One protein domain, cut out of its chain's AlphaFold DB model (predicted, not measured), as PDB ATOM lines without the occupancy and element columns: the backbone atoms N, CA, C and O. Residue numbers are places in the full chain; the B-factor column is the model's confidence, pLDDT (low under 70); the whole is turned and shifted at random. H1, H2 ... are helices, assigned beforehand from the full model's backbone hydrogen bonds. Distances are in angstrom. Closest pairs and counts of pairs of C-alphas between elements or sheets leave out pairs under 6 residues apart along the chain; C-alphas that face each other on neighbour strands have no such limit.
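Overview. This is residues 3 to 63, 118 to 238 and 252 to 276 of the 277 residues of the protein "Component of oligomeric Golgi complex 4" of Echinostoma caproni (UniProt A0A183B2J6). Four long helices, H1 to H4, make an up-and-down bundle, and H4 runs on beyond it as a long arm. Past the far tip of this arm H5 folds back toward the bundle, near H4, while H6 crosses H4 at a steep tilt of 44 degrees. The printed part has 207 residues with six named helices, H1 to H6, and no named strand: all helix. It is a loose rod, with a radius of gyration of the C-alphas of 22.8 A and spans of 82 by 34 by 28 A.

Arrangement. H1, residues 3 to 27, and H2, residues 31 to 60, form a helical hairpin at a shallow tilt of 11 degrees; the closest C-alphas, of Ala 25 and Ile 34, are 5.2 A apart. H3, residues 118 to 150, touches H1, running the same way; the closest C-alphas, of Leu 8 and Thr 129, are 5.5 A apart. H4, residues 155 to 208, forms a helical hairpin with H3; the closest C-alphas, of Gln 134 and Ser 176, are 6.2 A apart. With residues 160 to 186 alone H4 touches H2; the closest C-alphas, of Arg 42 and Leu 171, are 5.1 A apart. H5, residues 216 to 236, is close to H4 but not clearly touching; the closest C-alphas, of Val 202 and Val 220, are 7.6 A apart. H6, residues 252 to 274, only just touches H4, with 3 pairs of C-alphas within 8 A, the closest those of Thr 191 and Val 267, 7.4 A apart. Every O i to N i+4 pair is within hydrogen-bond range in H3 and H5, against 19 of 21 in H1, 20 of 26 in H2, 45 of 50 in H4 and 18 of 19 in H6.

Along the chain. H1 begins at C-alpha 3 (-43.178, -18.461, -21.175). H3 measures 47.2 A and H4 77.8 A, with a kink of 27 degrees near residue 202. H6 ends at C-alpha 274 (-34.230, -50.734, -38.424).

Size, cuts and confidence. Residues 64 to 117 and 239 to 251 are not printed; the C-alpha gaps are 9.5 A and 12.6 A. Of the links printed whole, none is long. Residues 194 to 238 and 252 to 276 are among those with pLDDT under 70.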
ATOM      1  N   GLU A   3     -44.011 -18.718 -19.975       50.72
ATOM      2  CA  GLU A   3     -43.178 -18.461 -21.175       50.72
ATOM      3  C   GLU A   3     -43.646 -19.231 -22.420       50.72
ATOM      4  O   GLU A   3     -43.636 -18.722 -23.543       50.72
ATOM      5  N   ASN A   4     -44.156 -20.440 -22.209       52.12
ATOM      6  CA  ASN A   4     -44.574 -21.355 -23.267       52.12
ATOM      7  C   ASN A   4     -45.851 -20.866 -23.966       52.12
ATOM      8  O   ASN A   4     -45.935 -20.841 -25.194       52.12
ATOM      9  N   ALA A   5     -46.816 -20.385 -23.175       56.19
ATOM     10  CA  ALA A   5     -48.015 -19.732 -23.682       56.19
ATOM     11  C   ALA A   5     -47.681 -18.416 -24.404       56.19
ATOM     12  O   ALA A   5     -48.293 -18.112 -25.423       56.19
ATOM     13  N   LYS A   6     -46.686 -17.649 -23.935       61.28
ATOM     14  CA  LYS A   6     -46.262 -16.402 -24.594       61.28
ATOM     15  C   LYS A   6     -45.729 -16.640 -26.006       61.28
ATOM     16  O   LYS A   6     -46.019 -15.835 -26.882       61.28
ATOM     17  N   ALA A   7     -44.998 -17.731 -26.248       59.88
ATOM     18  CA  ALA A   7     -44.471 -18.045 -27.578       59.88
ATOM     19  C   ALA A   7     -45.585 -18.338 -28.603       59.88
ATOM     20  O   ALA A   7     -45.575 -17.748 -29.683       59.88
ATOM     21  N   LEU A   8     -46.581 -19.164 -28.247       62.62
ATOM     22  CA  LEU A   8     -47.747 -19.397 -29.114       62.62
ATOM     23  C   LEU A   8     -48.583 -18.124 -29.296       62.62
ATOM     24  O   LEU A   8     -48.988 -17.808 -30.414       62.62
ATOM     25  N   ARG A   9     -48.819 -17.370 -28.214       70.75
ATOM     26  CA  ARG A   9     -49.608 -16.130 -28.280       70.75
ATOM     27  C   ARG A   9     -48.936 -15.050 -29.119       70.75
ATOM     28  O   ARG A   9     -49.630 -14.342 -29.834       70.75
ATOM     29  N   PHE A  10     -47.607 -14.969 -29.104       81.31
ATOM     30  CA  PHE A  10     -46.868 -14.020 -29.933       81.31
ATOM     31  C   PHE A  10     -47.124 -14.235 -31.430       81.31
ATOM     32  O   PHE A  10     -47.339 -13.263 -32.151       81.31
ATOM     33  N   ALA A  11     -47.142 -15.486 -31.905       81.50
ATOM     34  CA  ALA A  11     -47.461 -15.766 -33.304       81.50
ATOM     35  C   ALA A  11     -48.882 -15.294 -33.651       81.50
ATOM     36  O   ALA A  11     -49.069 -14.580 -34.637       81.50
ATOM     37  N   ASP A  12     -49.873 -15.621 -32.819       84.88
ATOM     38  CA  ASP A  12     -51.251 -15.151 -33.003       84.88
ATOM     39  C   ASP A  12     -51.341 -13.613 -33.031       84.88
ATOM     40  O   ASP A  12     -52.005 -13.054 -33.909       84.88
ATOM     41  N   ASP A  13     -50.631 -12.924 -32.134       88.94
ATOM     42  CA  ASP A  13     -50.592 -11.460 -32.065       88.94
ATOM     43  C   ASP A  13     -49.975 -10.846 -33.331       88.94
ATOM     44  O   ASP A  13     -50.529  -9.894 -33.888       88.94
ATOM     45  N   VAL A  14     -48.874 -11.410 -33.846       91.38
ATOM     46  CA  VAL A  14     -48.246 -10.963 -35.102       91.38
ATOM     47  C   VAL A  14     -49.234 -11.065 -36.264       91.38
ATOM     48  O   VAL A  14     -49.448 -10.086 -36.984       91.38
ATOM     49  N   PHE A  15     -49.890 -12.216 -36.438       92.62
ATOM     50  CA  PHE A  15     -50.859 -12.399 -37.522       92.62
ATOM     51  C   PHE A  15     -52.123 -11.547 -37.332       92.62
ATOM     52  O   PHE A  15     -52.695 -11.066 -38.315       92.62
ATOM     53  N   PHE A  16     -52.535 -11.293 -36.089       91.56
ATOM     54  CA  PHE A  16     -53.625 -10.372 -35.781       91.56
ATOM     55  C   PHE A  16     -53.278  -8.927 -36.166       91.56
ATOM     56  O   PHE A  16     -54.076  -8.251 -36.822       91.56
ATOM     57  N   VAL A  17     -52.082  -8.450 -35.816       93.81
ATOM     58  CA  VAL A  17     -51.602  -7.113 -36.193       93.81
ATOM     59  C   VAL A  17     -51.502  -6.989 -37.711       93.81
ATOM     60  O   VAL A  17     -52.047  -6.038 -38.273       93.81
ATOM     61  N   LEU A  18     -50.906  -7.973 -38.393       95.12
ATOM     62  CA  LEU A  18     -50.806  -7.983 -39.856       95.12
ATOM     63  C   LEU A  18     -52.179  -7.920 -40.527       95.12
ATOM     64  O   LEU A  18     -52.376  -7.116 -41.439       95.12
ATOM     65  N   LYS A  19     -53.154  -8.693 -40.038       94.06
ATOM     66  CA  LYS A  19     -54.537  -8.644 -40.532       94.06
ATOM     67  C   LYS A  19     -55.118  -7.232 -40.451       94.06
ATOM     68  O   LYS A  19     -55.737  -6.773 -41.411       94.06
ATOM     69  N   ASN A  20     -54.919  -6.538 -39.332       92.50
ATOM     70  CA  ASN A  20     -55.421  -5.177 -39.142       92.50
ATOM     71  C   ASN A  20     -54.695  -4.162 -40.037       92.50
ATOM     72  O   ASN A  20     -55.342  -3.326 -40.667       92.50
ATOM     73  N   CYS A  21     -53.366  -4.243 -40.132       94.31
ATOM     74  CA  CYS A  21     -52.561  -3.372 -40.990       94.31
ATOM     75  C   CYS A  21     -52.946  -3.516 -42.467       94.31
ATOM     76  O   CYS A  21     -53.175  -2.518 -43.151       94.31
ATOM     77  N   LEU A  22     -53.092  -4.753 -42.939       93.38
ATOM     78  CA  LEU A  22     -53.528  -5.044 -44.299       93.38
ATOM     79  C   LEU A  22     -54.986  -4.612 -44.523       93.38
ATOM     80  O   LEU A  22     -55.297  -4.028 -45.558       93.38
ATOM     81  N   GLY A  23     -55.876  -4.807 -43.544       91.25
ATOM     82  CA  GLY A  23     -57.256  -4.311 -43.601       91.25
ATOM     83  C   GLY A  23     -57.331  -2.792 -43.792       91.25
ATOM     84  O   GLY A  23     -58.067  -2.314 -44.652       91.25
ATOM     85  N   ARG A  24     -56.506  -2.028 -43.065       91.69
ATOM     86  CA  ARG A  24     -56.388  -0.569 -43.242       91.69
ATOM     87  C   ARG A  24     -55.829  -0.193 -44.613       91.69
ATOM     88  O   ARG A  24     -56.276   0.793 -45.196       91.69
ATOM     89  N   ALA A  25     -54.884  -0.974 -45.139       90.50
ATOM     90  CA  ALA A  25     -54.359  -0.772 -46.486       90.50
ATOM     91  C   ALA A  25     -55.468  -0.917 -47.540       90.50
ATOM     92  O   ALA A  25     -55.560  -0.076 -48.430       90.50
ATOM     93  N   LEU A  26     -56.370  -1.896 -47.397       88.75
ATOM     94  CA  LEU A  26     -57.536  -2.026 -48.283       88.75
ATOM     95  C   LEU A  26     -58.448  -0.802 -48.219       88.75
ATOM     96  O   LEU A  26     -58.882  -0.311 -49.257       88.75
ATOM     97  N   THR A  27     -58.706  -0.278 -47.017       88.38
ATOM     98  CA  THR A  27     -59.543   0.919 -46.835       88.38
ATOM     99  C   THR A  27     -58.972   2.150 -47.541       88.38
ATOM    100  O   THR A  27     -59.729   3.044 -47.902       88.38
ATOM    101  N   SER A  28     -57.657   2.199 -47.789       87.94
ATOM    102  CA  SER A  28     -57.047   3.291 -48.555       87.94
ATOM    103  C   SER A  28     -57.476   3.320 -50.028       87.94
ATOM    104  O   SER A  28     -57.354   4.358 -50.673       87.94
ATOM    105  N   GLY A  29     -57.923   2.185 -50.585       81.81
ATOM    106  CA  GLY A  29     -58.235   2.035 -52.008       81.81
ATOM    107  C   GLY A  29     -57.031   2.179 -52.953       81.81
ATOM    108  O   GLY A  29     -57.201   2.087 -54.167       81.81
ATOM    109  N   SER A  30     -55.822   2.396 -52.424       87.75
ATOM    110  CA  SER A  30     -54.602   2.564 -53.210       87.75
ATOM    111  C   SER A  30     -53.959   1.213 -53.496       87.75
ATOM    112  O   SER A  30     -53.488   0.532 -52.589       87.75
ATOM    113  N   VAL A  31     -53.896   0.849 -54.777       89.25
ATOM    114  CA  VAL A  31     -53.240  -0.382 -55.242       89.25
ATOM    115  C   VAL A  31     -51.772  -0.400 -54.819       89.25
ATOM    116  O   VAL A  31     -51.316  -1.384 -54.247       89.25
ATOM    117  N   ASP A  32     -51.058   0.711 -55.012       90.06
ATOM    118  CA  ASP A  32     -49.646   0.829 -54.639       90.06
ATOM    119  C   ASP A  32     -49.450   0.729 -53.123       90.06
ATOM    120  O   ASP A  32     -48.532   0.053 -52.661       90.06
ATOM    121  N   GLY A  33     -50.348   1.336 -52.339       89.94
ATOM    122  CA  GLY A  33     -50.331   1.234 -50.880       89.94
ATOM    123  C   GLY A  33     -50.561  -0.195 -50.385       89.94
ATOM    124  O   GLY A  33     -49.869  -0.655 -49.476       89.94
ATOM    125  N   ILE A  34     -51.489  -0.931 -51.004       92.88
ATOM    126  CA  ILE A  34     -51.748  -2.334 -50.658       92.88
ATOM    127  C   ILE A  34     -50.561  -3.217 -51.068       92.88
ATOM    128  O   ILE A  34     -50.104  -4.016 -50.252       92.88
ATOM    129  N   CYS A  35     -50.013  -3.048 -52.278       93.31
ATOM    130  CA  CYS A  35     -48.809  -3.757 -52.727       93.31
ATOM    131  C   CYS A  35     -47.618  -3.506 -51.793       93.31
ATOM    132  O   CYS A  35     -46.951  -4.450 -51.372       93.31
ATOM    133  N   ALA A  36     -47.371  -2.245 -51.428       94.56
ATOM    134  CA  ALA A  36     -46.303  -1.878 -50.504       94.56
ATOM    135  C   ALA A  36     -46.486  -2.559 -49.142       94.56
ATOM    136  O   ALA A  36     -45.534  -3.126 -48.609       94.56
ATOM    137  N   MET A  37     -47.711  -2.577 -48.608       95.94
ATOM    138  CA  MET A  37     -48.010  -3.240 -47.340       95.94
ATOM    139  C   MET A  37     -47.885  -4.764 -47.407       95.94
ATOM    140  O   MET A  37     -47.410  -5.359 -46.441       95.94
ATOM    141  N   LEU A  38     -48.258  -5.406 -48.518       96.06
ATOM    142  CA  LEU A  38     -48.053  -6.845 -48.722       96.06
ATOM    143  C   LEU A  38     -46.561  -7.184 -48.768       96.06
ATOM    144  O   LEU A  38     -46.102  -8.051 -48.026       96.06
ATOM    145  N   ASN A  39     -45.784  -6.445 -49.557       95.81
ATOM    146  CA  ASN A  39     -44.341  -6.656 -49.659       95.81
ATOM    147  C   ASN A  39     -43.635  -6.398 -48.321       95.81
ATOM    148  O   ASN A  39     -42.764  -7.164 -47.916       95.81
ATOM    149  N   HIS A  40     -44.058  -5.364 -47.594       96.06
ATOM    150  CA  HIS A  40     -43.543  -5.070 -46.263       96.06
ATOM    151  C   HIS A  40     -43.914  -6.151 -45.237       96.06
ATOM    152  O   HIS A  40     -43.068  -6.574 -44.453       96.06
ATOM    153  N   SER A  41     -45.151  -6.659 -45.280       96.75
ATOM    154  CA  SER A  41     -45.601  -7.756 -44.412       96.75
ATOM    155  C   SER A  41     -44.787  -9.025 -44.654       96.75
ATOM    156  O   SER A  41     -44.392  -9.693 -43.702       96.75
ATOM    157  N   ARG A  42     -44.485  -9.335 -45.922       97.19
ATOM    158  CA  ARG A  42     -43.614 -10.455 -46.288       97.19
ATOM    159  C   ARG A  42     -42.219 -10.281 -45.689       97.19
ATOM    160  O   ARG A  42     -41.724 -11.221 -45.079       97.19
ATOM    161  N   ALA A  43     -41.609  -9.102 -45.838       96.62
ATOM    162  CA  ALA A  43     -40.281  -8.824 -45.289       96.62
ATOM    163  C   ALA A  43     -40.251  -8.998 -43.761       96.62
ATOM    164  O   ALA A  43     -39.425  -9.744 -43.251       96.62
ATOM    165  N   ILE A  44     -41.219  -8.426 -43.033       95.38
ATOM    166  CA  ILE A  44     -41.316  -8.588 -41.571       95.38
ATOM    167  C   ILE A  44     -41.483 -10.062 -41.170       95.38
ATOM    168  O   ILE A  44     -40.850 -10.518 -40.219       95.38
ATOM    169  N   LEU A  45     -42.325 -10.825 -41.874       97.00
ATOM    170  CA  LEU A  45     -42.522 -12.246 -41.574       97.00
ATOM    171  C   LEU A  45     -41.245 -13.066 -41.808       97.00
ATOM    172  O   LEU A  45     -40.921 -13.934 -41.003       97.00
ATOM    173  N   LEU A  46     -40.511 -12.801 -42.888       96.62
ATOM    174  CA  LEU A  46     -39.275 -13.523 -43.197       96.62
ATOM    175  C   LEU A  46     -38.126 -13.133 -42.263       96.62
ATOM    176  O   LEU A  46     -37.450 -14.013 -41.725       96.62
ATOM    177  N   ASP A  47     -37.921 -11.839 -42.049       94.62
ATOM    178  CA  ASP A  47     -36.752 -11.330 -41.340       94.62
ATOM    179  C   ASP A  47     -36.958 -11.413 -39.821       94.62
ATOM    180  O   ASP A  47     -36.175 -12.046 -39.114       94.62
ATOM    181  N   GLU A  48     -38.060 -10.865 -39.306       92.69
ATOM    182  CA  GLU A  48     -38.267 -10.761 -37.857       92.69
ATOM    183  C   GLU A  48     -38.874 -12.027 -37.251       92.69
ATOM    184  O   GLU A  48     -38.352 -12.574 -36.275       92.69
ATOM    185  N   LEU A  49     -39.973 -12.531 -37.824       92.75
ATOM    186  CA  LEU A  49     -40.629 -13.719 -37.277       92.75
ATOM    187  C   LEU A  49     -39.795 -14.975 -37.553       92.75
ATOM    188  O   LEU A  49     -39.482 -15.727 -36.631       92.75
ATOM    189  N   ILE A  50     -39.420 -15.219 -38.808       94.69
ATOM    190  CA  ILE A  50     -38.776 -16.484 -39.163       94.69
ATOM    191  C   ILE A  50     -37.275 -16.454 -38.885       94.69
ATOM    192  O   ILE A  50     -36.783 -17.345 -38.193       94.69
ATOM    193  N   THR A  51     -36.534 -15.473 -39.398       93.38
ATOM    194  CA  THR A  51     -35.065 -15.475 -39.304       93.38
ATOM    195  C   THR A  51     -34.581 -15.131 -37.896       93.38
ATOM    196  O   THR A  51     -33.785 -15.880 -37.326       93.38
ATOM    197  N   ASN A  52     -35.090 -14.052 -37.301       89.25
ATOM    198  CA  ASN A  52     -34.611 -13.577 -36.001       89.25
ATOM    199  C   ASN A  52     -35.195 -14.356 -34.814       89.25
ATOM    200  O   ASN A  52     -34.499 -14.556 -33.820       89.25
ATOM    201  N   ASN A  53     -36.448 -14.816 -34.897       89.81
ATOM    202  CA  ASN A  53     -37.105 -15.491 -33.775       89.81
ATOM    203  C   ASN A  53     -37.113 -17.019 -33.919       89.81
ATOM    204  O   ASN A  53     -36.428 -17.715 -33.165       89.81
ATOM    205  N   LEU A  54     -37.863 -17.558 -34.882       91.31
ATOM    206  CA  LEU A  54     -38.087 -19.005 -34.972       91.31
ATOM    207  C   LEU A  54     -36.801 -19.758 -35.338       91.31
ATOM    208  O   LEU A  54     -36.470 -20.759 -34.706       91.31
ATOM    209  N   SER A  55     -36.019 -19.244 -36.290       93.25
ATOM    210  CA  SER A  55     -34.767 -19.881 -36.714       93.25
ATOM    211  C   SER A  55     -33.707 -19.861 -35.620       93.25
ATOM    212  O   SER A  55     -32.943 -20.817 -35.500       93.25
ATOM    213  N   ALA A  56     -33.660 -18.811 -34.796       88.81
ATOM    214  CA  ALA A  56     -32.764 -18.759 -33.644       88.81
ATOM    215  C   ALA A  56     -33.116 -19.843 -32.612       88.81
ATOM    216  O   ALA A  56     -32.225 -20.527 -32.107       88.81
ATOM    217  N   ARG A  57     -34.414 -20.055 -32.357       87.69
ATOM    218  CA  ARG A  57     -34.905 -21.097 -31.443       87.69
ATOM    219  C   ARG A  57     -34.659 -22.510 -31.975       87.69
ATOM    220  O   ARG A  57     -34.193 -23.358 -31.225       87.69
ATOM    221  N   VAL A  58     -34.893 -22.761 -33.265       89.88
ATOM    222  CA  VAL A  58     -34.595 -24.066 -33.889       89.88
ATOM    223  C   VAL A  58     -33.088 -24.332 -33.945       89.88
ATOM    224  O   VAL A  58     -32.656 -25.464 -33.758       89.88
ATOM    225  N   ARG A  59     -32.259 -23.300 -34.140       89.88
ATOM    226  CA  ARG A  59     -30.791 -23.429 -34.134       89.88
ATOM    227  C   ARG A  59     -30.219 -23.742 -32.753       89.88
ATOM    228  O   ARG A  59     -29.159 -24.355 -32.681       89.88
ATOM    229  N   ALA A  60     -30.900 -23.343 -31.676       87.12
ATOM    230  CA  ALA A  60     -30.530 -23.763 -30.324       87.12
ATOM    231  C   ALA A  60     -30.599 -25.295 -30.161       87.12
ATOM    232  O   ALA A  60     -29.878 -25.856 -29.337       87.12
ATOM    233  N   GLY A  61     -31.402 -25.955 -31.002       84.75
ATOM    234  CA  GLY A  61     -31.456 -27.400 -31.153       84.75
ATOM    235  C   GLY A  61     -32.155 -28.121 -30.010       84.75
ATOM    236  O   GLY A  61     -32.524 -27.532 -28.993       84.75
ATOM    237  N   PHE A  62     -32.355 -29.426 -30.196       81.38
ATOM    238  CA  PHE A  62     -32.928 -30.285 -29.167       81.38
ATOM    239  C   PHE A  62     -31.830 -30.744 -28.187       81.38
ATOM    240  O   PHE A  62     -30.873 -31.397 -28.614       81.38
ATOM    241  N   PRO A  63     -31.929 -30.432 -26.880       80.62
ATOM    242  CA  PRO A  63     -30.904 -30.805 -25.907       80.62
ATOM    243  C   PRO A  63     -30.690 -32.322 -25.797       80.62
ATOM    244  O   PRO A  63     -31.624 -33.085 -25.531       80.62
ATOM    245  N   ALA A 118     -36.645 -28.036 -19.575       71.31
ATOM    246  CA  ALA A 118     -37.193 -26.747 -20.002       71.31
ATOM    247  C   ALA A 118     -36.781 -26.378 -21.442       71.31
ATOM    248  O   ALA A 118     -37.608 -25.929 -22.235       71.31
ATOM    249  N   ALA A 119     -35.518 -26.612 -21.814       77.44
ATOM    250  CA  ALA A 119     -35.031 -26.337 -23.165       77.44
ATOM    251  C   ALA A 119     -35.624 -27.296 -24.219       77.44
ATOM    252  O   ALA A 119     -35.978 -26.857 -25.314       77.44
ATOM    253  N   ARG A 120     -35.815 -28.582 -23.885       76.38
ATOM    254  CA  ARG A 120     -36.518 -29.558 -24.744       76.38
ATOM    255  C   ARG A 120     -37.970 -29.149 -24.969       76.38
ATOM    256  O   ARG A 120     -38.424 -29.112 -26.109       76.38
ATOM    257  N   GLN A 121     -38.667 -28.762 -23.902       75.12
ATOM    258  CA  GLN A 121     -40.037 -28.263 -23.985       75.12
ATOM    259  C   GLN A 121     -40.117 -27.020 -24.884       75.12
ATOM    260  O   GLN A 121     -40.966 -26.943 -25.771       75.12
ATOM    261  N   GLN A 122     -39.191 -26.072 -24.717       79.12
ATOM    262  CA  GLN A 122     -39.141 -24.856 -25.525       79.12
ATOM    263  C   GLN A 122     -38.886 -25.137 -27.015       79.12
ATOM    264  O   GLN A 122     -39.433 -24.431 -27.871       79.12
ATOM    265  N   PHE A 123     -38.088 -26.158 -27.334       83.06
ATOM    266  CA  PHE A 123     -37.856 -26.598 -28.708       83.06
ATOM    267  C   PHE A 123     -39.139 -27.149 -29.344       83.06
ATOM    268  O   PHE A 123     -39.538 -26.679 -30.406       83.06
ATOM    269  N   LEU A 124     -39.846 -28.054 -28.660       80.25
ATOM    270  CA  LEU A 124     -41.109 -28.626 -29.153       80.25
ATOM    271  C   LEU A 124     -42.186 -27.554 -29.355       80.25
ATOM    272  O   LEU A 124     -42.853 -27.513 -30.384       80.25
ATOM    273  N   ILE A 125     -42.292 -26.615 -28.415       78.94
ATOM    274  CA  ILE A 125     -43.194 -25.466 -28.540       78.94
ATOM    275  C   ILE A 125     -42.856 -24.618 -29.759       78.94
ATOM    276  O   ILE A 125     -43.757 -24.092 -30.407       78.94
ATOM    277  N   THR A 126     -41.571 -24.470 -30.075       83.94
ATOM    278  CA  THR A 126     -41.143 -23.727 -31.261       83.94
ATOM    279  C   THR A 126     -41.631 -24.419 -32.533       83.94
ATOM    280  O   THR A 126     -42.161 -23.730 -33.400       83.94
ATOM    281  N   LEU A 127     -41.543 -25.752 -32.625       85.12
ATOM    282  CA  LEU A 127     -42.075 -26.508 -33.769       85.12
ATOM    283  C   LEU A 127     -43.593 -26.332 -33.902       85.12
ATOM    284  O   LEU A 127     -44.067 -25.920 -34.958       85.12
ATOM    285  N   ASN A 128     -44.335 -26.486 -32.804       84.62
ATOM    286  CA  ASN A 128     -45.783 -26.242 -32.791       84.62
ATOM    287  C   ASN A 128     -46.126 -24.792 -33.175       84.62
ATOM    288  O   ASN A 128     -47.132 -24.523 -33.830       84.62
ATOM    289  N   THR A 129     -45.287 -23.830 -32.780       85.50
ATOM    290  CA  THR A 129     -45.463 -22.417 -33.142       85.50
ATOM    291  C   THR A 129     -45.243 -22.201 -34.642       85.50
ATOM    292  O   THR A 129     -45.972 -21.418 -35.246       85.50
ATOM    293  N   ILE A 130     -44.288 -22.901 -35.265       87.50
ATOM    294  CA  ILE A 130     -44.053 -22.852 -36.719       87.50
ATOM    295  C   ILE A 130     -45.289 -23.360 -37.478       87.50
ATOM    296  O   ILE A 130     -45.763 -22.680 -38.391       87.50
ATOM    297  N   GLU A 131     -45.879 -24.481 -37.061       85.00
ATOM    298  CA  GLU A 131     -47.118 -25.005 -37.660       85.00
ATOM    299  C   GLU A 131     -48.320 -24.075 -37.441       85.00
ATOM    300  O   GLU A 131     -49.132 -23.834 -38.344       85.00
ATOM    301  N   ALA A 132     -48.426 -23.486 -36.246       84.25
ATOM    302  CA  ALA A 132     -49.440 -22.479 -35.959       84.25
ATOM    303  C   ALA A 132     -49.288 -21.262 -36.889       84.25
ATOM    304  O   ALA A 132     -50.289 -20.759 -37.409       84.25
ATOM    305  N   CYS A 133     -48.053 -20.831 -37.172       91.12
ATOM    306  CA  CYS A 133     -47.776 -19.772 -38.142       91.12
ATOM    307  C   CYS A 133     -48.241 -20.154 -39.553       91.12
ATOM    308  O   CYS A 133     -48.850 -19.317 -40.216       91.12
ATOM    309  N   GLN A 134     -48.026 -21.395 -40.004       93.06
ATOM    310  CA  GLN A 134     -48.528 -21.864 -41.305       93.06
ATOM    311  C   GLN A 134     -50.061 -21.800 -41.364       93.06
ATOM    312  O   GLN A 134     -50.638 -21.237 -42.295       93.06
ATOM    313  N   THR A 135     -50.736 -22.280 -40.320       90.38
ATOM    314  CA  THR A 135     -52.203 -22.236 -40.232       90.38
ATOM    315  C   THR A 135     -52.737 -20.798 -40.217       90.38
ATOM    316  O   THR A 135     -53.751 -20.483 -40.846       90.38
ATOM    317  N   ASN A 136     -52.080 -19.900 -39.484       91.50
ATOM    318  CA  ASN A 136     -52.473 -18.497 -39.406       91.50
ATOM    319  C   ASN A 136     -52.205 -17.744 -40.712       91.50
ATOM    320  O   ASN A 136     -53.023 -16.908 -41.104       91.50
ATOM    321  N   LEU A 137     -51.125 -18.083 -41.419       96.50
ATOM    322  CA  LEU A 137     -50.827 -17.571 -42.751       96.50
ATOM    323  C   LEU A 137     -51.923 -17.948 -43.754       96.50
ATOM    324  O   LEU A 137     -52.401 -17.074 -44.476       96.50
ATOM    325  N   GLU A 138     -52.388 -19.199 -43.748       95.25
ATOM    326  CA  GLU A 138     -53.497 -19.652 -44.604       95.25
ATOM    327  C   GLU A 138     -54.799 -18.896 -44.314       95.25
ATOM    328  O   GLU A 138     -55.477 -18.417 -45.228       95.25
ATOM    329  N   LYS A 139     -55.133 -18.710 -43.030       94.56
ATOM    330  CA  LYS A 139     -56.309 -17.924 -42.620       94.56
ATOM    331  C   LYS A 139     -56.199 -16.464 -43.052       94.56
ATOM    332  O   LYS A 139     -57.194 -15.893 -43.500       94.56
ATOM    333  N   LEU A 140     -55.022 -15.854 -42.895       95.31
ATOM    334  CA  LEU A 140     -54.763 -14.474 -43.301       95.31
ATOM    335  C   LEU A 140     -54.918 -14.327 -44.817       95.31
ATOM    336  O   LEU A 140     -55.644 -13.438 -45.260       95.31
ATOM    337  N   HIS A 141     -54.296 -15.222 -45.587       96.50
ATOM    338  CA  HIS A 141     -54.375 -15.257 -47.046       96.50
ATOM    339  C   HIS A 141     -55.825 -15.405 -47.517       96.50
ATOM    340  O   HIS A 141     -56.337 -14.501 -48.171       96.50
ATOM    341  N   SER A 142     -56.537 -16.438 -47.055       95.94
ATOM    342  CA  SER A 142     -57.943 -16.684 -47.412       95.94
ATOM    343  C   SER A 142     -58.874 -15.538 -47.005       95.94
ATOM    344  O   SER A 142     -59.890 -15.268 -47.648       95.94
ATOM    345  N   HIS A 143     -58.589 -14.864 -45.887       93.75
ATOM    346  CA  HIS A 143     -59.334 -13.679 -45.482       93.75
ATOM    347  C   HIS A 143     -59.071 -12.518 -46.437       93.75
ATOM    348  O   HIS A 143     -60.012 -11.864 -46.882       93.75
ATOM    349  N   PHE A 144     -57.809 -12.246 -46.750       92.81
ATOM    350  CA  PHE A 144     -57.432 -11.101 -47.562       92.81
ATOM    351  C   PHE A 144     -57.815 -11.268 -49.034       92.81
ATOM    352  O   PHE A 144     -58.341 -10.332 -49.628       92.81
ATOM    353  N   GLU A 145     -57.661 -12.470 -49.585       92.94
ATOM    354  CA  GLU A 145     -58.074 -12.829 -50.943       92.94
ATOM    355  C   GLU A 145     -59.571 -12.594 -51.155       92.94
ATOM    356  O   GLU A 145     -59.963 -11.928 -52.110       92.94
ATOM    357  N   ARG A 146     -60.422 -13.041 -50.219       91.81
ATOM    358  CA  ARG A 146     -61.867 -12.769 -50.283       91.81
ATOM    359  C   ARG A 146     -62.172 -11.275 -50.308       91.81
ATOM    360  O   ARG A 146     -63.001 -10.844 -51.102       91.81
ATOM    361  N   ASN A 147     -61.494 -10.491 -49.467       89.56
ATOM    362  CA  ASN A 147     -61.691  -9.042 -49.436       89.56
ATOM    363  C   ASN A 147     -61.218  -8.375 -50.740       89.56
ATOM    364  O   ASN A 147     -61.911  -7.503 -51.257       89.56
ATOM    365  N   LEU A 148     -60.091  -8.806 -51.314       88.62
ATOM    366  CA  LEU A 148     -59.624  -8.315 -52.615       88.62
ATOM    367  C   LEU A 148     -60.633  -8.625 -53.726       88.62
ATOM    368  O   LEU A 148     -61.012  -7.721 -54.469       88.62
ATOM    369  N   SER A 149     -61.133  -9.861 -53.792       85.25
ATOM    370  CA  SER A 149     -62.112 -10.288 -54.798       85.25
ATOM    371  C   SER A 149     -63.426  -9.502 -54.723       85.25
ATOM    372  O   SER A 149     -63.996  -9.170 -55.759       85.25
ATOM    373  N   THR A 150     -63.881  -9.122 -53.524       82.38
ATOM    374  CA  THR A 150     -65.087  -8.282 -53.366       82.38
ATOM    375  C   THR A 150     -64.921  -6.842 -53.848       82.38
ATOM    376  O   THR A 150     -65.912  -6.159 -54.077       82.38
ATOM    377  N   LEU A 151     -63.692  -6.348 -54.025       74.19
ATOM    378  CA  LEU A 151     -63.456  -4.962 -54.434       74.19
ATOM    379  C   LEU A 151     -63.613  -4.742 -55.950       74.19
ATOM    380  O   LEU A 151     -63.472  -3.602 -56.394       74.19
ATOM    381  N   CYS A 152     -63.903  -5.768 -56.758       62.09
ATOM    382  CA  CYS A 152     -63.825  -5.710 -58.221       62.09
ATOM    383  C   CYS A 152     -65.206  -5.630 -58.911       62.09
ATOM    384  O   CYS A 152     -65.835  -6.648 -59.166       62.09
ATOM    385  N   GLU A 153     -65.651  -4.419 -59.274       59.12
ATOM    386  CA  GLU A 153     -66.882  -4.181 -60.065       59.12
ATOM    387  C   GLU A 153     -66.605  -3.455 -61.411       59.12
ATOM    388  O   GLU A 153     -67.516  -2.951 -62.057       59.12
ATOM    389  N   SER A 154     -65.344  -3.357 -61.863       58.84
ATOM    390  CA  SER A 154     -64.968  -2.610 -63.085       58.84
ATOM    391  C   SER A 154     -63.733  -3.196 -63.788       58.84
ATOM    392  O   SER A 154     -62.824  -3.697 -63.132       58.84
ATOM    393  N   ALA A 155     -63.662  -3.085 -65.122       55.53
ATOM    394  CA  ALA A 155     -62.603  -3.669 -65.962       55.53
ATOM    395  C   ALA A 155     -61.181  -3.125 -65.676       55.53
ATOM    396  O   ALA A 155     -60.218  -3.885 -65.658       55.53
ATOM    397  N   GLN A 156     -61.020  -1.832 -65.353       61.38
ATOM    398  CA  GLN A 156     -59.716  -1.259 -64.941       61.38
ATOM    399  C   GLN A 156     -59.266  -1.793 -63.562       61.38
ATOM    400  O   GLN A 156     -58.090  -1.743 -63.198       61.38
ATOM    401  N   LYS A 157     -60.220  -2.305 -62.775       66.88
ATOM    402  CA  LYS A 157     -60.014  -2.887 -61.447       66.88
ATOM    403  C   LYS A 157     -59.494  -4.328 -61.532       66.88
ATOM    404  O   LYS A 157     -58.797  -4.751 -60.618       66.88
ATOM    405  N   GLU A 158     -59.712  -5.027 -62.647       76.19
ATOM    406  CA  GLU A 158     -59.312  -6.428 -62.855       76.19
ATOM    407  C   GLU A 158     -57.788  -6.601 -63.015       76.19
ATOM    408  O   GLU A 158     -57.181  -7.480 -62.404       76.19
ATOM    409  N   VAL A 159     -57.127  -5.696 -63.748       79.69
ATOM    410  CA  VAL A 159     -55.652  -5.682 -63.879       79.69
ATOM    411  C   VAL A 159     -54.968  -5.321 -62.556       79.69
ATOM    412  O   VAL A 159     -53.879  -5.801 -62.248       79.69
ATOM    413  N   ASN A 160     -55.588  -4.460 -61.753       85.62
ATOM    414  CA  ASN A 160     -55.058  -4.117 -60.437       85.62
ATOM    415  C   ASN A 160     -55.292  -5.248 -59.430       85.62
ATOM    416  O   ASN A 160     -54.403  -5.551 -58.640       85.62
ATOM    417  N   LEU A 161     -56.444  -5.920 -59.505       88.00
ATOM    418  CA  LEU A 161     -56.752  -7.109 -58.717       88.00
ATOM    419  C   LEU A 161     -55.719  -8.214 -58.954       88.00
ATOM    420  O   LEU A 161     -55.191  -8.762 -57.991       88.00
ATOM    421  N   SER A 162     -55.386  -8.512 -60.212       89.69
ATOM    422  CA  SER A 162     -54.423  -9.572 -60.531       89.69
ATOM    423  C   SER A 162     -53.031  -9.289 -59.959       89.69
ATOM    424  O   SER A 162     -52.407 -10.191 -59.403       89.69
ATOM    425  N   LYS A 163     -52.573  -8.030 -59.994       91.31
ATOM    426  CA  LYS A 163     -51.322  -7.609 -59.339       91.31
ATOM    427  C   LYS A 163     -51.373  -7.797 -57.822       91.31
ATOM    428  O   LYS A 163     -50.435  -8.334 -57.242       91.31
ATOM    429  N   LEU A 164     -52.470  -7.391 -57.183       93.00
ATOM    430  CA  LEU A 164     -52.643  -7.515 -55.732       93.00
ATOM    431  C   LEU A 164     -52.686  -8.979 -55.284       93.00
ATOM    432  O   LEU A 164     -52.051  -9.339 -54.293       93.00
ATOM    433  N   LEU A 165     -53.385  -9.830 -56.038       93.44
ATOM    434  CA  LEU A 165     -53.417 -11.272 -55.802       93.44
ATOM    435  C   LEU A 165     -52.041 -11.907 -56.013       93.44
ATOM    436  O   LEU A 165     -51.654 -12.766 -55.228       93.44
ATOM    437  N   ALA A 166     -51.272 -11.461 -57.010       95.25
ATOM    438  CA  ALA A 166     -49.898 -11.919 -57.198       95.25
ATOM    439  C   ALA A 166     -49.015 -11.578 -55.985       95.25
ATOM    440  O   ALA A 166     -48.359 -12.472 -55.456       95.25
ATOM    441  N   CYS A 167     -49.064 -10.339 -55.478       96.06
ATOM    442  CA  CYS A 167     -48.330  -9.946 -54.269       96.06
ATOM    443  C   CYS A 167     -48.763 -10.751 -53.031       96.06
ATOM    444  O   CYS A 167     -47.927 -11.165 -52.227       96.06
ATOM    445  N   LEU A 168     -50.066 -11.000 -52.869       96.50
ATOM    446  CA  LEU A 168     -50.594 -11.798 -51.761       96.50
ATOM    447  C   LEU A 168     -50.145 -13.267 -51.848       96.50
ATOM    448  O   LEU A 168     -49.758 -13.859 -50.837       96.50
ATOM    449  N   ASN A 169     -50.170 -13.847 -53.047       97.25
ATOM    450  CA  ASN A 169     -49.711 -15.210 -53.293       97.25
ATOM    451  C   ASN A 169     -48.202 -15.343 -53.093       97.25
ATOM    452  O   ASN A 169     -47.760 -16.326 -52.507       97.25
ATOM    453  N   GLU A 170     -47.414 -14.349 -53.503       97.62
ATOM    454  CA  GLU A 170     -45.972 -14.327 -53.255       97.62
ATOM    455  C   GLU A 170     -45.654 -14.241 -51.755       97.62
ATOM    456  O   GLU A 170     -44.780 -14.963 -51.272       97.62
ATOM    457  N   LEU A 171     -46.396 -13.422 -50.994       97.12
ATOM    458  CA  LEU A 171     -46.301 -13.389 -49.533       97.12
ATOM    459  C   LEU A 171     -46.570 -14.772 -48.932       97.12
ATOM    460  O   LEU A 171     -45.750 -15.262 -48.156       97.12
ATOM    461  N   LYS A 172     -47.680 -15.420 -49.308       97.25
ATOM    462  CA  LYS A 172     -48.025 -16.756 -48.800       97.25
ATOM    463  C   LYS A 172     -46.952 -17.777 -49.169       97.25
ATOM    464  O   LYS A 172     -46.453 -18.471 -48.289       97.25
ATOM    465  N   GLN A 173     -46.586 -17.852 -50.447       97.56
ATOM    466  CA  GLN A 173     -45.646 -18.843 -50.956       97.56
ATOM    467  C   GLN A 173     -44.282 -18.710 -50.276       97.56
ATOM    468  O   GLN A 173     -43.765 -19.682 -49.736       97.56
ATOM    469  N   SER A 174     -43.727 -17.498 -50.245       97.25
ATOM    470  CA  SER A 174     -42.389 -17.256 -49.704       97.25
ATOM    471  C   SER A 174     -42.302 -17.535 -48.203       97.25
ATOM    472  O   SER A 174     -41.293 -18.064 -47.745       97.25
ATOM    473  N   VAL A 175     -43.328 -17.160 -47.434       97.50
ATOM    474  CA  VAL A 175     -43.353 -17.373 -45.979       97.50
ATOM    475  C   VAL A 175     -43.612 -18.846 -45.662       97.50
ATOM    476  O   VAL A 175     -42.923 -19.408 -44.814       97.50
ATOM    477  N   SER A 176     -44.547 -19.493 -46.367       96.69
ATOM    478  CA  SER A 176     -44.862 -20.914 -46.179       96.69
ATOM    479  C   SER A 176     -43.661 -21.809 -46.481       96.69
ATOM    480  O   SER A 176     -43.308 -22.661 -45.668       96.69
ATOM    481  N   GLU A 177     -42.963 -21.559 -47.593       97.06
ATOM    482  CA  GLU A 177     -41.770 -22.318 -47.971       97.06
ATOM    483  C   GLU A 177     -40.660 -22.197 -46.915       97.06
ATOM    484  O   GLU A 177     -40.022 -23.183 -46.552       97.06
ATOM    485  N   GLN A 178     -40.449 -20.995 -46.373       97.75
ATOM    486  CA  GLN A 178     -39.443 -20.776 -45.339       97.75
ATOM    487  C   GLN A 178     -39.833 -21.425 -43.998       97.75
ATOM    488  O   GLN A 178     -38.965 -21.995 -43.337       97.75
ATOM    489  N   LEU A 179     -41.111 -21.364 -43.604       94.75
ATOM    490  CA  LEU A 179     -41.619 -22.056 -42.414       94.75
ATOM    491  C   LEU A 179     -41.476 -23.574 -42.555       94.75
ATOM    492  O   LEU A 179     -41.008 -24.212 -41.618       94.75
ATOM    493  N   GLN A 180     -41.802 -24.135 -43.724       94.44
ATOM    494  CA  GLN A 180     -41.674 -25.569 -43.977       94.44
ATOM    495  C   GLN A 180     -40.214 -26.017 -43.906       94.44
ATOM    496  O   GLN A 180     -39.892 -26.931 -43.158       94.44
ATOM    497  N   ARG A 181     -39.304 -25.304 -44.587       94.12
ATOM    498  CA  ARG A 181     -37.862 -25.593 -44.517       94.12
ATOM    499  C   ARG A 181     -37.329 -25.548 -43.083       94.12
ATOM    500  O   ARG A 181     -36.418 -26.298 -42.736       94.12
ATOM    501  N   LEU A 182     -37.871 -24.659 -42.253       93.56
ATOM    502  CA  LEU A 182     -37.493 -24.558 -40.848       93.56
ATOM    503  C   LEU A 182     -38.071 -25.701 -40.000       93.56
ATOM    504  O   LEU A 182     -37.373 -26.214 -39.125       93.56
ATOM    505  N   LEU A 183     -39.316 -26.099 -40.264       89.06
ATOM    506  CA  LEU A 183     -39.973 -27.227 -39.610       89.06
ATOM    507  C   LEU A 183     -39.238 -28.536 -39.912       89.06
ATOM    508  O   LEU A 183     -38.874 -29.245 -38.978       89.06
ATOM    509  N   ASP A 184     -38.936 -28.790 -41.187       84.56
ATOM    510  CA  ASP A 184     -38.196 -29.974 -41.635       84.56
ATOM    511  C   ASP A 184     -36.832 -30.057 -40.932       84.56
ATOM    512  O   ASP A 184     -36.482 -31.084 -40.358       84.56
ATOM    513  N   ASN A 185     -36.100 -28.937 -40.859       88.56
ATOM    514  CA  ASN A 185     -34.832 -28.864 -40.130       88.56
ATOM    515  C   ASN A 185     -34.999 -29.200 -38.635       88.56
ATOM    516  O   ASN A 185     -34.195 -29.932 -38.059       88.56
ATOM    517  N   GLY A 186     -36.047 -28.679 -37.997       85.25
ATOM    518  CA  GLY A 186     -36.355 -28.973 -36.602       85.25
ATOM    519  C   GLY A 186     -36.683 -30.449 -36.358       85.25
ATOM    520  O   GLY A 186     -36.190 -31.037 -35.390       85.25
ATOM    521  N   ILE A 187     -37.457 -31.063 -37.255       80.88
ATOM    522  CA  ILE A 187     -37.806 -32.488 -37.211       80.88
ATOM    523  C   ILE A 187     -36.566 -33.354 -37.454       80.88
ATOM    524  O   ILE A 187     -36.356 -34.324 -36.724       80.88
ATOM    525  N   ASP A 188     -35.699 -32.990 -38.398       80.12
ATOM    526  CA  ASP A 188     -34.432 -33.684 -38.650       80.12
ATOM    527  C   ASP A 188     -33.514 -33.643 -37.423       80.12
ATOM    528  O   ASP A 188     -32.904 -34.651 -37.053       80.12
ATOM    529  N   GLN A 189     -33.429 -32.493 -36.746       83.62
ATOM    530  CA  GLN A 189     -32.669 -32.359 -35.504       83.62
ATOM    531  C   GLN A 189     -33.248 -33.222 -34.380       83.62
ATOM    532  O   GLN A 189     -32.490 -33.904 -33.683       83.62
ATOM    533  N   LEU A 190     -34.575 -33.227 -34.222       78.31
ATOM    534  CA  LEU A 190     -35.258 -34.064 -33.240       78.31
ATOM    535  C   LEU A 190     -35.000 -35.545 -33.528       78.31
ATOM    536  O   LEU A 190     -34.539 -36.275 -32.654       78.31
ATOM    537  N   THR A 191     -35.204 -35.966 -34.773       71.25
ATOM    538  CA  THR A 191     -35.006 -37.343 -35.238       71.25
ATOM    539  C   THR A 191     -33.560 -37.773 -35.046       71.25
ATOM    540  O   THR A 191     -33.297 -38.823 -34.465       71.25
ATOM    541  N   SER A 192     -32.593 -36.944 -35.434       74.25
ATOM    542  CA  SER A 192     -31.174 -37.230 -35.225       74.25
ATOM    543  C   SER A 192     -30.833 -37.334 -33.734       74.25
ATOM    544  O   SER A 192     -30.175 -38.288 -33.325       74.25
ATOM    545  N   SER A 193     -31.316 -36.423 -32.887       70.06
ATOM    546  CA  SER A 193     -31.016 -36.439 -31.449       70.06
ATOM    547  C   SER A 193     -31.688 -37.603 -30.706       70.06
ATOM    548  O   SER A 193     -31.110 -38.169 -29.774       70.06
ATOM    549  N   VAL A 194     -32.904 -37.973 -31.105       64.62
ATOM    550  CA  VAL A 194     -33.683 -39.058 -30.500       64.62
ATOM    551  C   VAL A 194     -33.210 -40.403 -31.047       64.62
ATOM    552  O   VAL A 194     -32.703 -41.220 -30.287       64.62
ATOM    553  N   VAL A 195     -33.271 -40.622 -32.361       59.53
ATOM    554  CA  VAL A 195     -32.976 -41.916 -32.995       59.53
ATOM    555  C   VAL A 195     -31.487 -42.247 -32.960       59.53
ATOM    556  O   VAL A 195     -31.129 -43.366 -32.607       59.53
ATOM    557  N   ARG A 196     -30.579 -41.305 -33.259       60.06
ATOM    558  CA  ARG A 196     -29.128 -41.593 -33.225       60.06
ATOM    559  C   ARG A 196     -28.612 -41.745 -31.795       60.06
ATOM    560  O   ARG A 196     -27.721 -42.559 -31.557       60.06
ATOM    561  N   GLY A 197     -29.173 -40.984 -30.852       58.78
ATOM    562  CA  GLY A 197     -28.889 -41.132 -29.422       58.78
ATOM    563  C   GLY A 197     -29.298 -42.513 -28.902       58.78
ATOM    564  O   GLY A 197     -28.508 -43.183 -28.233       58.78
ATOM    565  N   GLN A 198     -30.486 -42.973 -29.304       52.22
ATOM    566  CA  GLN A 198     -31.004 -44.309 -29.010       52.22
ATOM    567  C   GLN A 198     -30.165 -45.391 -29.688       52.22
ATOM    568  O   GLN A 198     -29.638 -46.259 -29.004       52.22
ATOM    569  N   ALA A 199     -29.930 -45.298 -30.998       50.03
ATOM    570  CA  ALA A 199     -29.118 -46.257 -31.738       50.03
ATOM    571  C   ALA A 199     -27.721 -46.392 -31.128       50.03
ATOM    572  O   ALA A 199     -27.260 -47.504 -30.923       50.03
ATOM    573  N   LYS A 200     -27.058 -45.294 -30.746       52.25
ATOM    574  CA  LYS A 200     -25.746 -45.370 -30.094       52.25
ATOM    575  C   LYS A 200     -25.826 -46.048 -28.725       52.25
ATOM    576  O   LYS A 200     -25.026 -46.933 -28.461       52.25
ATOM    577  N   THR A 201     -26.795 -45.691 -27.885       53.50
ATOM    578  CA  THR A 201     -26.946 -46.284 -26.542       53.50
ATOM    579  C   THR A 201     -27.345 -47.761 -26.598       53.50
ATOM    580  O   THR A 201     -26.875 -48.556 -25.790       53.50
ATOM    581  N   VAL A 202     -28.167 -48.141 -27.579       50.50
ATOM    582  CA  VAL A 202     -28.628 -49.516 -27.806       50.50
ATOM    583  C   VAL A 202     -27.553 -50.361 -28.487       50.50
ATOM    584  O   VAL A 202     -27.368 -51.503 -28.090       50.50
ATOM    585  N   LEU A 203     -26.804 -49.816 -29.454       48.34
ATOM    586  CA  LEU A 203     -25.761 -50.527 -30.218       48.34
ATOM    587  C   LEU A 203     -24.415 -50.624 -29.488       48.34
ATOM    588  O   LEU A 203     -23.654 -51.564 -29.720       48.34
ATOM    589  N   GLN A 204     -24.100 -49.687 -28.594       49.62
ATOM    590  CA  GLN A 204     -22.832 -49.668 -27.858       49.62
ATOM    591  C   GLN A 204     -22.605 -50.931 -26.988       49.62
ATOM    592  O   GLN A 204     -21.490 -51.462 -27.015       49.62
ATOM    593  N   PRO A 205     -23.622 -51.501 -26.311       49.72
ATOM    594  CA  PRO A 205     -23.543 -52.824 -25.687       49.72
ATOM    595  C   PRO A 205     -23.251 -53.965 -26.675       49.72
ATOM    596  O   PRO A 205     -22.406 -54.807 -26.386       49.72
ATOM    597  N   PHE A 206     -23.880 -53.971 -27.858       40.25
ATOM    598  CA  PHE A 206     -23.665 -55.009 -28.883       40.25
ATOM    599  C   PHE A 206     -22.279 -54.942 -29.531       40.25
ATOM    600  O   PHE A 206     -21.785 -55.941 -30.044       40.25
ATOM    601  N   THR A 207     -21.628 -53.779 -29.486       48.94
ATOM    602  CA  THR A 207     -20.254 -53.620 -29.989       48.94
ATOM    603  C   THR A 207     -19.211 -54.105 -28.971       48.94
ATOM    604  O   THR A 207     -18.061 -54.335 -29.334       48.94
ATOM    605  N   SER A 208     -19.598 -54.255 -27.697       45.66
ATOM    606  CA  SER A 208     -18.666 -54.449 -26.575       45.66
ATOM    607  C   SER A 208     -18.746 -55.828 -25.915       45.66
ATOM    608  O   SER A 208     -17.888 -56.143 -25.093       45.66
ATOM    609  N   GLN A 209     -19.739 -56.664 -26.238       37.53
ATOM    610  CA  GLN A 209     -19.900 -57.954 -25.568       37.53
ATOM    611  C   GLN A 209     -20.463 -59.029 -26.502       37.53
ATOM    612  O   GLN A 209     -21.521 -58.871 -27.107       37.53
ATOM    613  N   SER A 210     -19.736 -60.142 -26.591       37.03
ATOM    614  CA  SER A 210     -20.189 -61.388 -27.204       37.03
ATOM    615  C   SER A 210     -21.480 -61.880 -26.537       37.03
ATOM    616  O   SER A 210     -21.589 -61.860 -25.315       37.03
ATOM    617  N   TYR A 211     -22.434 -62.287 -27.378       45.06
ATOM    618  CA  TYR A 211     -23.754 -62.858 -27.092       45.06
ATOM    619  C   TYR A 211     -23.994 -63.409 -25.675       45.06
ATOM    620  O   TYR A 211     -23.543 -64.502 -25.346       45.06
ATOM    621  N   GLU A 212     -24.873 -62.736 -24.930       34.00
ATOM    622  CA  GLU A 212     -25.838 -63.396 -24.047       34.00
ATOM    623  C   GLU A 212     -27.125 -62.547 -24.034       34.00
ATOM    624  O   GLU A 212     -27.135 -61.402 -23.575       34.00
ATOM    625  N   LEU A 213     -28.201 -63.049 -24.655       44.91
ATOM    626  CA  LEU A 213     -29.502 -62.376 -24.644       44.91
ATOM    627  C   LEU A 213     -30.079 -62.461 -23.227       44.91
ATOM    628  O   LEU A 213     -30.523 -63.523 -22.798       44.91
ATOM    629  N   THR A 214     -30.109 -61.355 -22.491       43.12
ATOM    630  CA  THR A 214     -30.791 -61.284 -21.189       43.12
ATOM    631  C   THR A 214     -31.382 -59.894 -20.991       43.12
ATOM    632  O   THR A 214     -30.727 -58.927 -21.364       43.12
ATOM    633  N   GLU A 215     -32.611 -59.845 -20.447       40.78
ATOM    634  CA  GLU A 215     -33.423 -58.793 -19.769       40.78
ATOM    635  C   GLU A 215     -33.206 -57.287 -20.064       40.78
ATOM    636  O   GLU A 215     -34.153 -56.504 -20.022       40.78
ATOM    637  N   ARG A 216     -32.007 -56.849 -20.447       37.97
ATOM    638  CA  ARG A 216     -31.645 -55.485 -20.858       37.97
ATOM    639  C   ARG A 216     -32.441 -54.944 -22.049       37.97
ATOM    640  O   ARG A 216     -32.623 -53.734 -22.128       37.97
ATOM    641  N   MET A 217     -32.943 -55.795 -22.948       35.09
ATOM    642  CA  MET A 217     -33.750 -55.345 -24.097       35.09
ATOM    643  C   MET A 217     -35.144 -54.838 -23.673       35.09
ATOM    644  O   MET A 217     -35.679 -53.926 -24.300       35.09
ATOM    645  N   VAL A 218     -35.705 -55.372 -22.578       39.38
ATOM    646  CA  VAL A 218     -37.002 -54.939 -22.019       39.38
ATOM    647  C   VAL A 218     -36.867 -53.554 -21.381       39.38
ATOM    648  O   VAL A 218     -37.657 -52.664 -21.663       39.38
ATOM    649  N   VAL A 219     -35.778 -53.321 -20.645       37.81
ATOM    650  CA  VAL A 219     -35.499 -52.047 -19.960       37.81
ATOM    651  C   VAL A 219     -35.298 -50.876 -20.932       37.81
ATOM    652  O   VAL A 219     -35.646 -49.740 -20.624       37.81
ATOM    653  N   VAL A 220     -34.741 -51.124 -22.122       39.19
ATOM    654  CA  VAL A 220     -34.609 -50.101 -23.178       39.19
ATOM    655  C   VAL A 220     -35.964 -49.739 -23.773       39.19
ATOM    656  O   VAL A 220     -36.256 -48.561 -23.965       39.19
ATOM    657  N   ARG A 221     -36.803 -50.741 -24.038       38.38
ATOM    658  CA  ARG A 221     -38.162 -50.531 -24.536       38.38
ATOM    659  C   ARG A 221     -39.022 -49.792 -23.512       38.38
ATOM    660  O   ARG A 221     -39.738 -48.878 -23.901       38.38
ATOM    661  N   ASP A 222     -38.888 -50.123 -22.231       38.88
ATOM    662  CA  ASP A 222     -39.623 -49.473 -21.145       38.88
ATOM    663  C   ASP A 222     -39.114 -48.056 -20.859       38.88
ATOM    664  O   ASP A 222     -39.914 -47.185 -20.556       38.88
ATOM    665  N   ALA A 223     -37.817 -47.773 -21.026       39.62
ATOM    666  CA  ALA A 223     -37.278 -46.415 -20.893       39.62
ATOM    667  C   ALA A 223     -37.599 -45.521 -22.097       39.62
ATOM    668  O   ALA A 223     -37.873 -44.334 -21.928       39.62
ATOM    669  N   ALA A 224     -37.603 -46.078 -23.314       42.88
ATOM    670  CA  ALA A 224     -38.135 -45.383 -24.478       42.88
ATOM    671  C   ALA A 224     -39.628 -45.097 -24.272       42.88
ATOM    672  O   ALA A 224     -40.041 -43.956 -24.434       42.88
ATOM    673  N   ALA A 225     -40.410 -46.094 -23.838       42.03
ATOM    674  CA  ALA A 225     -41.826 -45.936 -23.519       42.03
ATOM    675  C   ALA A 225     -42.072 -44.921 -22.392       42.03
ATOM    676  O   ALA A 225     -42.960 -44.101 -22.550       42.03
ATOM    677  N   ALA A 226     -41.266 -44.896 -21.327       40.53
ATOM    678  CA  ALA A 226     -41.360 -43.922 -20.236       40.53
ATOM    679  C   ALA A 226     -40.964 -42.501 -20.671       40.53
ATOM    680  O   ALA A 226     -41.581 -41.533 -20.245       40.53
ATOM    681  N   GLY A 227     -39.981 -42.361 -21.565       42.34
ATOM    682  CA  GLY A 227     -39.674 -41.078 -22.205       42.34
ATOM    683  C   GLY A 227     -40.789 -40.619 -23.149       42.34
ATOM    684  O   GLY A 227     -41.097 -39.432 -23.205       42.34
ATOM    685  N   PHE A 228     -41.445 -41.546 -23.855       44.59
ATOM    686  CA  PHE A 228     -42.675 -41.262 -24.600       44.59
ATOM    687  C   PHE A 228     -43.857 -40.944 -23.670       44.59
ATOM    688  O   PHE A 228     -44.706 -40.148 -24.055       44.59
ATOM    689  N   ASP A 229     -43.886 -41.503 -22.458       38.84
ATOM    690  CA  ASP A 229     -44.867 -41.206 -21.408       38.84
ATOM    691  C   ASP A 229     -44.643 -39.800 -20.820       38.84
ATOM    692  O   ASP A 229     -45.611 -39.102 -20.571       38.84
ATOM    693  N   GLU A 230     -43.397 -39.312 -20.722       40.31
ATOM    694  CA  GLU A 230     -43.062 -37.908 -20.393       40.31
ATOM    695  C   GLU A 230     -43.450 -36.943 -21.542       40.31
ATOM    696  O   GLU A 230     -43.891 -35.817 -21.309       40.31
ATOM    697  N   PHE A 231     -43.380 -37.399 -22.802       39.53
ATOM    698  CA  PHE A 231     -43.985 -36.706 -23.954       39.53
ATOM    699  C   PHE A 231     -45.526 -36.709 -23.896       39.53
ATOM    700  O   PHE A 231     -46.151 -35.726 -24.290       39.53
ATOM    701  N   TYR A 232     -46.133 -37.780 -23.379       36.50
ATOM    702  CA  TYR A 232     -47.574 -37.899 -23.124       36.50
ATOM    703  C   TYR A 232     -48.013 -37.039 -21.928       36.50
ATOM    704  O   TYR A 232     -49.083 -36.436 -21.947       36.50
ATOM    705  N   GLU A 233     -47.168 -36.900 -20.906       32.94
ATOM    706  CA  GLU A 233     -47.377 -35.980 -19.792       32.94
ATOM    707  C   GLU A 233     -47.219 -34.524 -20.246       32.94
ATOM    708  O   GLU A 233     -47.825 -33.640 -19.655       32.94
ATOM    709  N   LEU A 234     -46.501 -34.259 -21.345       36.47
ATOM    710  CA  LEU A 234     -46.518 -32.970 -22.041       36.47
ATOM    711  C   LEU A 234     -47.856 -32.706 -22.758       36.47
ATOM    712  O   LEU A 234     -48.303 -31.563 -22.749       36.47
ATOM    713  N   ASP A 235     -48.516 -33.733 -23.309       31.94
ATOM    714  CA  ASP A 235     -49.916 -33.660 -23.781       31.94
ATOM    715  C   ASP A 235     -50.872 -33.358 -22.601       31.94
ATOM    716  O   ASP A 235     -51.852 -32.627 -22.754       31.94
ATOM    717  N   VAL A 236     -50.543 -33.835 -21.391       33.75
ATOM    718  CA  VAL A 236     -51.246 -33.506 -20.133       33.75
ATOM    719  C   VAL A 236     -50.827 -32.143 -19.555       33.75
ATOM    720  O   VAL A 236     -51.635 -31.531 -18.863       33.75
ATOM    721  N   LEU A 237     -49.626 -31.624 -19.858       29.17
ATOM    722  CA  LEU A 237     -49.122 -30.293 -19.468       29.17
ATOM    723  C   LEU A 237     -49.476 -29.180 -20.475       29.17
ATOM    724  O   LEU A 237     -49.201 -28.003 -20.218       29.17
ATOM    725  N   ILE A 238     -50.207 -29.529 -21.537       32.78
ATOM    726  CA  ILE A 238     -51.085 -28.621 -22.280       32.78
ATOM    727  C   ILE A 238     -52.553 -28.825 -21.821       32.78
ATOM    728  O   ILE A 238     -53.388 -29.223 -22.633       32.78
ATOM    729  N   ARG A 252     -58.763 -27.284 -33.223       34.62
ATOM    730  CA  ARG A 252     -57.363 -26.861 -33.033       34.62
ATOM    731  C   ARG A 252     -56.542 -27.874 -32.222       34.62
ATOM    732  O   ARG A 252     -55.361 -28.049 -32.500       34.62
ATOM    733  N   THR A 253     -57.174 -28.601 -31.301       29.23
ATOM    734  CA  THR A 253     -56.572 -29.733 -30.568       29.23
ATOM    735  C   THR A 253     -56.324 -30.946 -31.468       29.23
ATOM    736  O   THR A 253     -55.333 -31.648 -31.290       29.23
ATOM    737  N   ALA A 254     -57.146 -31.149 -32.501       27.86
ATOM    738  CA  ALA A 254     -56.963 -32.235 -33.467       27.86
ATOM    739  C   ALA A 254     -55.684 -32.087 -34.322       27.86
ATOM    740  O   ALA A 254     -55.082 -33.091 -34.690       27.86
ATOM    741  N   SER A 255     -55.235 -30.855 -34.603       31.14
ATOM    742  CA  SER A 255     -54.019 -30.606 -35.400       31.14
ATOM    743  C   SER A 255     -52.728 -30.824 -34.599       31.14
ATOM    744  O   SER A 255     -51.770 -31.367 -35.136       31.14
ATOM    745  N   SER A 256     -52.725 -30.478 -33.305       33.91
ATOM    746  CA  SER A 256     -51.609 -30.754 -32.376       33.91
ATOM    747  C   SER A 256     -51.420 -32.256 -32.150       33.91
ATOM    748  O   SER A 256     -50.297 -32.755 -32.138       33.91
ATOM    749  N   HIS A 257     -52.530 -32.999 -32.060       33.19
ATOM    750  CA  HIS A 257     -52.506 -34.460 -32.071       33.19
ATOM    751  C   HIS A 257     -51.915 -35.020 -33.367       33.19
ATOM    752  O   HIS A 257     -51.338 -36.101 -33.323       33.19
ATOM    753  N   ASN A 258     -52.042 -34.313 -34.495       36.53
ATOM    754  CA  ASN A 258     -51.564 -34.772 -35.794       36.53
ATOM    755  C   ASN A 258     -50.045 -34.637 -35.927       36.53
ATOM    756  O   ASN A 258     -49.426 -35.625 -36.280       36.53
ATOM    757  N   CYS A 259     -49.423 -33.515 -35.547       36.47
ATOM    758  CA  CYS A 259     -47.959 -33.384 -35.608       36.47
ATOM    759  C   CYS A 259     -47.250 -34.355 -34.651       36.47
ATOM    760  O   CYS A 259     -46.332 -35.074 -35.036       36.47
ATOM    761  N   VAL A 260     -47.743 -34.483 -33.413       40.84
ATOM    762  CA  VAL A 260     -47.216 -35.470 -32.456       40.84
ATOM    763  C   VAL A 260     -47.509 -36.903 -32.917       40.84
ATOM    764  O   VAL A 260     -46.663 -37.777 -32.747       40.84
ATOM    765  N   ALA A 261     -48.666 -37.180 -33.533       39.91
ATOM    766  CA  ALA A 261     -48.954 -38.489 -34.134       39.91
ATOM    767  C   ALA A 261     -48.132 -38.772 -35.395       39.91
ATOM    768  O   ALA A 261     -47.835 -39.929 -35.669       39.91
ATOM    769  N   GLU A 262     -47.750 -37.751 -36.149       40.09
ATOM    770  CA  GLU A 262     -46.966 -37.856 -37.372       40.09
ATOM    771  C   GLU A 262     -45.486 -38.042 -37.037       40.09
ATOM    772  O   GLU A 262     -44.875 -38.967 -37.557       40.09
ATOM    773  N   ILE A 263     -44.959 -37.325 -36.040       42.06
ATOM    774  CA  ILE A 263     -43.654 -37.597 -35.415       42.06
ATOM    775  C   ILE A 263     -43.640 -39.008 -34.808       42.06
ATOM    776  O   ILE A 263     -42.693 -39.764 -35.018       42.06
ATOM    777  N   ARG A 264     -44.711 -39.417 -34.114       43.47
ATOM    778  CA  ARG A 264     -44.872 -40.782 -33.585       43.47
ATOM    779  C   ARG A 264     -44.866 -41.824 -34.702       43.47
ATOM    780  O   ARG A 264     -44.156 -42.813 -34.584       43.47
ATOM    781  N   ASN A 265     -45.619 -41.613 -35.781       38.84
ATOM    782  CA  ASN A 265     -45.675 -42.528 -36.922       38.84
ATOM    783  C   ASN A 265     -44.338 -42.582 -37.667       38.84
ATOM    784  O   ASN A 265     -43.905 -43.667 -38.035       38.84
ATOM    785  N   TYR A 266     -43.654 -41.452 -37.837       37.50
ATOM    786  CA  TYR A 266     -42.361 -41.375 -38.510       37.50
ATOM    787  C   TYR A 266     -41.275 -42.106 -37.709       37.50
ATOM    788  O   TYR A 266     -40.597 -42.983 -38.238       37.50
ATOM    789  N   VAL A 267     -41.191 -41.849 -36.398       40.03
ATOM    790  CA  VAL A 267     -40.243 -42.522 -35.493       40.03
ATOM    791  C   VAL A 267     -40.572 -44.012 -35.336       40.03
ATOM    792  O   VAL A 267     -39.664 -44.843 -35.313       40.03
ATOM    793  N   HIS A 268     -41.854 -44.387 -35.280       35.28
ATOM    794  CA  HIS A 268     -42.275 -45.788 -35.182       35.28
ATOM    795  C   HIS A 268     -42.030 -46.567 -36.487       35.28
ATOM    796  O   HIS A 268     -41.673 -47.748 -36.440       35.28
ATOM    797  N   VAL A 269     -42.185 -45.929 -37.652       35.12
ATOM    798  CA  VAL A 269     -41.859 -46.521 -38.959       35.12
ATOM    799  C   VAL A 269     -40.349 -46.705 -39.110       35.12
ATOM    800  O   VAL A 269     -39.932 -47.780 -39.538       35.12
ATOM    801  N   ASP A 270     -39.527 -45.731 -38.707       32.06
ATOM    802  CA  ASP A 270     -38.064 -45.852 -38.789       32.06
ATOM    803  C   ASP A 270     -37.502 -46.905 -37.819       32.06
ATOM    804  O   ASP A 270     -36.637 -47.692 -38.208       32.06
ATOM    805  N   LEU A 271     -38.047 -47.021 -36.597       33.91
ATOM    806  CA  LEU A 271     -37.689 -48.112 -35.678       33.91
ATOM    807  C   LEU A 271     -38.027 -49.491 -36.261       33.91
ATOM    808  O   LEU A 271     -37.217 -50.412 -36.171       33.91
ATOM    809  N   ASN A 272     -39.198 -49.638 -36.890       30.11
ATOM    810  CA  ASN A 272     -39.603 -50.894 -37.526       30.11
ATOM    811  C   ASN A 272     -38.734 -51.233 -38.749       30.11
ATOM    812  O   ASN A 272     -38.460 -52.405 -39.002       30.11
ATOM    813  N   ARG A 273     -38.264 -50.223 -39.492       31.02
ATOM    814  CA  ARG A 273     -37.349 -50.396 -40.632       31.02
ATOM    815  C   ARG A 273     -35.948 -50.820 -40.195       31.02
ATOM    816  O   ARG A 273     -35.319 -51.620 -40.879       31.02
ATOM    817  N   PHE A 274     -35.489 -50.322 -39.048       30.22
ATOM    818  CA  PHE A 274     -34.230 -50.734 -38.424       30.22
ATOM    819  C   PHE A 274     -34.281 -52.175 -37.887       30.22
ATOM    820  O   PHE A 274     -33.250 -52.821 -37.774       30.22
ATOM    821  N   HIS A 275     -35.479 -52.681 -37.576       30.44
ATOM    822  CA  HIS A 275     -35.715 -54.028 -37.048       30.44
ATOM    823  C   HIS A 275     -35.925 -55.098 -38.142       30.44
ATOM    824  O   HIS A 275     -36.000 -56.288 -37.830       30.44
ATOM    825  N   ALA A 276     -36.080 -54.676 -39.404       31.50
ATOM    826  CA  ALA A 276     -36.333 -55.536 -40.564       31.50
ATOM    827  C   ALA A 276     -35.078 -55.828 -41.416       31.50
ATOM    828  O   ALA A 276     -35.179 -56.570 -42.393       31.50
TER     829      ALA A 276